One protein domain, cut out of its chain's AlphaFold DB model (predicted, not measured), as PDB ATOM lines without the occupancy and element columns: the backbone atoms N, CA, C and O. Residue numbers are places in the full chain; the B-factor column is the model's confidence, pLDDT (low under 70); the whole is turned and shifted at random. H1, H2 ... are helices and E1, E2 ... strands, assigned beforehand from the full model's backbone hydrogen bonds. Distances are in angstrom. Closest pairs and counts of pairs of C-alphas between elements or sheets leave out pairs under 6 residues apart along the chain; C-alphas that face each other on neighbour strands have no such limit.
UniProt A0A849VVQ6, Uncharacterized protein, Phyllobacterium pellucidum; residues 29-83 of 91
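Overview. This is residues 29 to 83 of the 91 residues of an uncharacterized protein of Phyllobacterium pellucidum (UniProt A0A849VVQ6). A single twisted sheet of four strands, side by side in chain order, forms a wall, and one helix, H1, packs across one of its faces over E1 and E2; the other face has no named helix. The printed part has 55 residues with one named helix and four named strands, in the order H1 E1 E2 E3 E4. The sheet order is E1 - E2 - E3 - E4, all antiparallel, and the class is mixed, helices and strands. The whole is compact, with a radius of gyration of the C-alphas of 10.4 A, and rounded, with spans of 30 by 24 by 16 A.

Arrangement. The sheet is a meander, each strand the antiparallel neighbour of the one before: E1, residues 48 to 51; E2, 56 to 60; E3, 65 to 70; E4, 75 to 80. It is twisted, with C-alphas up to 4.1 A off its best plane. In the hairpin E1 and E2, N 49 and O 58 are 2.9 A apart, within hydrogen-bond range. In the hairpin E2 and E3, N 57 and O 69 are within range at 2.8 A, and in the hairpin E3 and E4, N 68 and O 77 at 2.8 A. E1 and E4, the edge strands, are apart. H1, residues 29 to 39, is on the sheet at a height of 8.5 A and runs across the strands, at 65 degrees to E1 on the local plane. Its closest C-alphas to E1 are those of Gln 31 and Ala 49, 5.7 A apart. In H1 every O i to N i+4 pair is within hydrogen-bond range.

Along the chain. E3 is 16.5 A long and E4 17.3 A, E4 ending at C-alpha 80 (275.597, 231.991, 266.646). E2 is 13.5 A long and E1 10.5 A. H1 is 15.6 A long, from C-alpha 29 (281.887, 238.599, 289.791).

Size, cuts and confidence. The C-alphas of Arg 72 and Lys 83 are the two farthest apart, at 30.4 A. The printed part has no cut and no long link. Residues 81 to 83 have pLDDT under 70.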
ATOM      1  N   THR A  29     280.863 238.000 290.655       77.31
ATOM      2  CA  THR A  29     281.887 238.599 289.791       77.31
ATOM      3  C   THR A  29     282.429 237.590 288.776       77.31
ATOM      4  O   THR A  29     282.598 237.920 287.599       77.31
ATOM      5  N   SER A  30     282.650 236.345 289.208       82.69
ATOM      6  CA  SER A  30     283.115 235.239 288.364       82.69
ATOM      7  C   SER A  30     282.062 234.849 287.321       82.69
ATOM      8  O   SER A  30     282.370 234.699 286.131       82.69
ATOM      9  N   GLN A  31     280.788 234.790 287.724       85.88
ATOM     10  CA  GLN A  31     279.680 234.537 286.797       85.88
ATOM     11  C   GLN A  31     279.569 235.630 285.734       85.88
ATOM     12  O   GLN A  31     279.450 235.327 284.548       85.88
ATOM     13  N   LEU A  32     279.674 236.904 286.125       86.75
ATOM     14  CA  LEU A  32     279.601 238.015 285.177       86.75
ATOM     15  C   LEU A  32     280.758 237.995 284.164       86.75
ATOM     16  O   LEU A  32     280.542 238.242 282.975       86.75
ATOM     17  N   ALA A  33     281.976 237.678 284.609       88.62
ATOM     18  CA  ALA A  33     283.124 237.504 283.719       88.62
ATOM     19  C   ALA A  33     282.890 236.361 282.715       88.62
ATOM     20  O   ALA A  33     283.139 236.522 281.518       88.62
ATOM     21  N   THR A  34     282.332 235.244 283.183       90.44
ATOM     22  CA  THR A  34     282.017 234.073 282.353       90.44
ATOM     23  C   THR A  34     280.926 234.381 281.329       90.44
ATOM     24  O   THR A  34     281.076 234.059 280.152       90.44
ATOM     25  N   ILE A  35     279.862 235.089 281.720       91.69
ATOM     26  CA  ILE A  35     278.819 235.544 280.787       91.69
ATOM     27  C   ILE A  35     279.431 236.413 279.692       91.69
ATOM     28  O   ILE A  35     279.172 236.179 278.514       91.69
ATOM     29  N   ASN A  36     280.271 237.387 280.063       91.38
ATOM     30  CA  ASN A  36     280.930 238.269 279.099       91.38
ATOM     31  C   ASN A  36     281.802 237.495 278.105       91.38
ATOM     32  O   ASN A  36     281.810 237.807 276.916       91.38
ATOM     33  N   LYS A  37     282.496 236.463 278.574       91.31
ATOM     34  CA  LYS A  37     283.278 235.560 277.732       91.31
ATOM     35  C   LYS A  37     282.383 234.772 276.763       91.31
ATOM     36  O   LYS A  37     282.666 234.716 275.566       91.31
ATOM     37  N   ILE A  38     281.261 234.225 277.240       91.31
ATOM     38  CA  ILE A  38     280.287 233.486 276.420       91.31
ATOM     39  C   ILE A  38     279.705 234.372 275.311       91.31
ATOM     40  O   ILE A  38     279.750 233.998 274.140       91.31
ATOM     41  N   ILE A  39     279.197 235.563 275.647       88.75
ATOM     42  CA  ILE A  39     278.559 236.458 274.665       88.75
ATOM     43  C   ILE A  39     279.547 236.996 273.620       88.75
ATOM     44  O   ILE A  39     279.138 237.329 272.511       88.75
ATOM     45  N   ARG A  40     280.844 237.056 273.951       88.25
ATOM     46  CA  ARG A  40     281.925 237.422 273.019       88.25
ATOM     47  C   ARG A  40     282.374 236.266 272.123       88.25
ATOM     48  O   ARG A  40     283.194 236.480 271.239       88.25
ATOM     49  N   GLY A  41     281.849 235.058 272.332       87.12
ATOM     50  CA  GLY A  41     282.260 233.863 271.593       87.12
ATOM     51  C   GLY A  41     283.585 233.260 272.055       87.12
ATOM     52  O   GLY A  41     284.151 232.425 271.360       87.12
ATOM     53  N   GLU A  42     284.071 233.650 273.230       89.00
ATOM     54  CA  GLU A  42     285.278 233.090 273.846       89.00
ATOM     55  C   GLU A  42     284.963 231.867 274.731       89.00
ATOM     56  O   GLU A  42     285.869 231.194 275.227       89.00
ATOM     57  N   GLY A  43     283.675 231.589 274.965       87.69
ATOM     58  CA  GLY A  43     283.202 230.455 275.757       87.69
ATOM     59  C   GLY A  43     283.459 229.103 275.082       87.69
ATOM     60  O   GLY A  43     283.411 228.971 273.860       87.69
ATOM     61  N   LYS A  44     283.725 228.077 275.890       92.06
ATOM     62  CA  LYS A  44     283.925 226.695 275.438       92.06
ATOM     63  C   LYS A  44     282.584 225.957 275.352       92.06
ATOM     64  O   LYS A  44     281.720 226.222 276.181       92.06
ATOM     65  N   PRO A  45     282.401 225.000 274.426       92.31
ATOM     66  CA  PRO A  45     281.234 224.118 274.446       92.31
ATOM     67  C   PRO A  45     281.049 223.455 275.819       92.31
ATOM     68  O   PRO A  45     282.016 222.995 276.425       92.31
ATOM     69  N   GLY A  46     279.815 223.457 276.320       91.56
ATOM     70  CA  GLY A  46     279.459 222.997 277.664       91.56
ATOM     71  C   GLY A  46     279.659 224.032 278.776       91.56
ATOM     72  O   GLY A  46     279.259 223.775 279.907       91.56
ATOM     73  N   GLU A  47     280.245 225.199 278.492       92.19
ATOM     74  CA  GLU A  47     280.390 226.279 279.473       92.19
ATOM     75  C   GLU A  47     279.021 226.907 279.769       92.19
ATOM     76  O   GLU A  47     278.267 227.259 278.855       92.19
ATOM     77  N   THR A  48     278.705 227.039 281.058       92.69
ATOM     78  CA  THR A  48     277.437 227.585 281.547       92.69
ATOM     79  C   THR A  48     277.679 228.706 282.537       92.69
ATOM     80  O   THR A  48     278.560 228.595 283.387       92.69
ATOM     81  N   ALA A  49     276.854 229.745 282.489       93.00
ATOM     82  CA  ALA A  49     276.841 230.795 283.496       93.00
ATOM     83  C   ALA A  49     275.414 231.248 283.790       93.00
ATOM     84  O   ALA A  49     274.533 231.175 282.933       93.00
ATOM     85  N   THR A  50     275.180 231.737 284.999       92.31
ATOM     86  CA  THR A  50     273.867 232.193 285.449       92.31
ATOM     87  C   THR A  50     273.881 233.682 285.766       92.31
ATOM     88  O   THR A  50     274.894 234.257 286.145       92.31
ATOM     89  N   ALA A  51     272.744 234.342 285.568       88.88
ATOM     90  CA  ALA A  51     272.530 235.741 285.912       88.88
ATOM     91  C   ALA A  51     271.184 235.912 286.610       88.88
ATOM     92  O   ALA A  51     270.333 235.019 286.573       88.88
ATOM     93  N   LYS A  52     270.972 237.094 287.204       87.25
ATOM     94  CA  LYS A  52     269.706 237.457 287.864       87.25
ATOM     95  C   LYS A  52     269.295 236.393 288.893       87.25
ATOM     96  O   LYS A  52     268.170 235.912 288.870       87.25
ATOM     97  N   ASN A  53     270.230 235.998 289.759       85.31
ATOM     98  CA  ASN A  53     270.027 234.988 290.806       85.31
ATOM     99  C   ASN A  53     269.609 233.606 290.265       85.31
ATOM    100  O   ASN A  53     268.807 232.909 290.880       85.31
ATOM    101  N   GLY A  54     270.120 233.218 289.092       86.19
ATOM    102  CA  GLY A  54     269.808 231.928 288.468       86.19
ATOM    103  C   GLY A  54     268.583 231.936 287.554       86.19
ATOM    104  O   GLY A  54     268.305 230.919 286.927       86.19
ATOM    105  N   GLU A  55     267.869 233.058 287.417       91.69
ATOM    106  CA  GLU A  55     266.713 233.144 286.514       91.69
ATOM    107  C   GLU A  55     267.109 233.053 285.036       91.69
ATOM    108  O   GLU A  55     266.316 232.590 284.216       91.69
ATOM    109  N   VAL A  56     268.309 233.514 284.678       93.19
ATOM    110  CA  VAL A  56     268.805 233.487 283.298       93.19
ATOM    111  C   VAL A  56     270.044 232.612 283.225       93.19
ATOM    112  O   VAL A  56     271.015 232.863 283.933       93.19
ATOM    113  N   VAL A  57     270.019 231.612 282.350       94.75
ATOM    114  CA  VAL A  57     271.118 230.670 282.120       94.75
ATOM    115  C   VAL A  57     271.676 230.896 280.721       94.75
ATOM    116  O   VAL A  57     270.927 230.903 279.748       94.75
ATOM    117  N   TYR A  58     272.986 231.074 280.633       95.06
ATOM    118  CA  TYR A  58     273.759 231.144 279.401       95.06
ATOM    119  C   TYR A  58     274.496 229.822 279.246       95.06
ATOM    120  O   TYR A  58     275.217 229.428 280.157       95.06
ATOM    121  N   THR A  59     274.351 229.164 278.103       94.62
ATOM    122  CA  THR A  59     274.999 227.883 277.810       94.62
ATOM    123  C   THR A  59     275.618 227.936 276.428       94.62
ATOM    124  O   THR A  59     274.949 228.284 275.457       94.62
ATOM    125  N   VAL A  60     276.883 227.547 276.310       94.56
ATOM    126  CA  VAL A  60     277.506 227.311 275.007       94.56
ATOM    127  C   VAL A  60     277.217 225.874 274.596       94.56
ATOM    128  O   VAL A  60     277.673 224.924 275.229       94.56
ATOM    129  N   LEU A  61     276.441 225.701 273.535       92.94
ATOM    130  CA  LEU A  61     276.136 224.400 272.959       92.94
ATOM    131  C   LEU A  61     277.286 223.902 272.072       92.94
ATOM    132  O   LEU A  61     278.159 224.661 271.635       92.94
ATOM    133  N   GLU A  62     277.237 222.610 271.754       87.56
ATOM    134  CA  GLU A  62     278.068 222.011 270.710       87.56
ATOM    135  C   GLU A  62     277.946 222.801 269.396       87.56
ATOM    136  O   GLU A  62     276.857 223.199 268.977       87.56
ATOM    137  N   GLY A  63     279.087 223.075 268.759       83.12
ATOM    138  CA  GLY A  63     279.161 223.930 267.568       83.12
ATOM    139  C   GLY A  63     279.320 225.434 267.838       83.12
ATOM    140  O   GLY A  63     279.421 226.201 266.880       83.12
ATOM    141  N   GLY A  64     279.403 225.864 269.105       84.62
ATOM    142  CA  GLY A  64     279.683 227.261 269.481       84.62
ATOM    143  C   GLY A  64     278.462 228.189 269.444       84.62
ATOM    144  O   GLY A  64     278.605 229.414 269.444       84.62
ATOM    145  N   VAL A  65     277.261 227.607 269.396       90.69
ATOM    146  CA  VAL A  65     275.988 228.330 269.512       90.69
ATOM    147  C   VAL A  65     275.763 228.692 270.971       90.69
ATOM    148  O   VAL A  65     275.910 227.842 271.844       90.69
ATOM    149  N   VAL A  66     275.366 229.927 271.248       93.25
ATOM    150  CA  VAL A  66     275.009 230.347 272.603       93.25
ATOM    151  C   VAL A  66     273.499 230.256 272.771       93.25
ATOM    152  O   VAL A  66     272.736 230.821 271.986       93.25
ATOM    153  N   GLU A  67     273.072 229.541 273.805       94.31
ATOM    154  CA  GLU A  67     271.696 229.467 274.273       94.31
ATOM    155  C   GLU A  67     271.531 230.333 275.525       94.31
ATOM    156  O   GLU A  67     272.275 230.197 276.493       94.31
ATOM    157  N   ILE A  68     270.536 231.217 275.508       94.69
ATOM    158  CA  ILE A  68     270.090 231.987 276.666       94.69
ATOM    159  C   ILE A  68     268.698 231.497 277.029       94.69
ATOM    160  O   ILE A  68     267.769 231.593 276.224       94.69
ATOM    161  N   ARG A  69     268.536 231.011 278.255       96.00
ATOM    162  CA  ARG A  69     267.259 230.543 278.784       96.00
ATOM    163  C   ARG A  69     266.836 231.399 279.966       96.00
ATOM    164  O   ARG A  69     267.559 231.481 280.951       96.00
ATOM    165  N   ASN A  70     265.652 231.998 279.894       95.25
ATOM    166  CA  ASN A  70     265.024 232.649 281.038       95.25
ATOM    167  C   ASN A  70     264.041 231.667 281.686       95.25
ATOM    168  O   ASN A  70     262.982 231.380 281.129       95.25
ATOM    169  N   LEU A  71     264.400 231.135 282.850       93.75
ATOM    170  CA  LEU A  71     263.618 230.141 283.584       93.75
ATOM    171  C   LEU A  71     262.336 230.731 284.178       93.75
ATOM    172  O   LEU A  71     261.333 230.029 284.270       93.75
ATOM    173  N   ARG A  72     262.339 232.022 284.526       93.62
ATOM    174  CA  ARG A  72     261.176 232.704 285.107       93.62
ATOM    175  C   ARG A  72     260.027 232.844 284.113       93.62
ATOM    176  O   ARG A  72     258.877 232.633 284.478       93.62
ATOM    177  N   TYR A  73     260.340 233.204 282.871       95.44
ATOM    178  CA  TYR A  73     259.343 233.404 281.812       95.44
ATOM    179  C   TYR A  73     259.284 232.246 280.808       95.44
ATOM    180  O   TYR A  73     258.509 232.300 279.856       95.44
ATOM    181  N   ASN A  74     260.097 231.206 281.014       93.44
ATOM    182  CA  ASN A  74     260.241 230.048 280.133       93.44
ATOM    183  C   ASN A  74     260.508 230.425 278.662       93.44
ATOM    184  O   ASN A  74     259.940 229.841 277.740       93.44
ATOM    185  N   THR A  75     261.377 231.415 278.443       95.06
ATOM    186  CA  THR A  75     261.805 231.830 277.101       95.06
ATOM    187  C   THR A  75     263.206 231.320 276.792       95.06
ATOM    188  O   THR A  75     264.022 231.086 277.688       95.06
ATOM    189  N   LEU A  76     263.480 231.127 275.502       95.75
ATOM    190  CA  LEU A  76     264.749 230.616 275.004       95.75
ATOM    191  C   LEU A  76     265.156 231.392 273.756       95.75
ATOM    192  O   LEU A  76     264.356 231.582 272.842       95.75
ATOM    193  N   GLN A  77     266.412 231.816 273.722       94.12
ATOM    194  CA  GLN A  77     267.031 232.466 272.581       94.12
ATOM    195  C   GLN A  77     268.320 231.731 272.228       94.12
ATOM    196  O   GLN A  77     269.101 231.381 273.107       94.12
ATOM    197  N   ARG A  78     268.553 231.514 270.934       93.69
ATOM    198  CA  ARG A  78     269.811 230.967 270.420       93.69
ATOM    199  C   ARG A  78     270.404 231.928 269.416       93.69
ATOM    200  O   ARG A  78     269.684 232.448 268.567       93.69
ATOM    201  N   PHE A  79     271.706 232.135 269.498       88.38
ATOM    202  CA  PHE A  79     272.441 232.883 268.492       88.38
ATOM    203  C   PHE A  79     273.794 232.238 268.241       88.38
ATOM    204  O   PHE A  79     274.427 231.674 269.134       88.38
ATOM    205  N   ASN A  80     274.231 232.327 266.991       82.94
ATOM    206  CA  ASN A  80     275.597 231.991 266.646       82.94
ATOM    207  C   ASN A  80     276.488 233.145 267.086       82.94
ATOM    208  O   ASN A  80     276.153 234.315 266.883       82.94
ATOM    209  N   THR A  81     277.618 232.814 267.690       69.81
ATOM    210  CA  THR A  81     278.659 233.802 267.952       69.81
ATOM    211  C   THR A  81     279.267 234.219 266.616       69.81
ATOM    212  O   THR A  81     279.588 233.370 265.784       69.81
ATOM    213  N   ILE A  82     279.355 235.530 266.379       65.31
ATOM    214  CA  ILE A  82     279.956 236.072 265.156       65.31
ATOM    215  C   ILE A  82     281.439 235.723 265.215       65.31
ATOM    216  O   ILE A  82     282.174 236.261 266.046       65.31
ATOM    217  N   LYS A  83     281.890 234.800 264.364       63.41
ATOM    218  CA  LYS A  83     283.309 234.457 264.292       63.41
ATOM    219  C   LYS A  83     284.062 235.615 263.651       63.41
ATOM    220  O   LYS A  83     283.560 236.273 262.736       63.41
TER     221      LYS A  83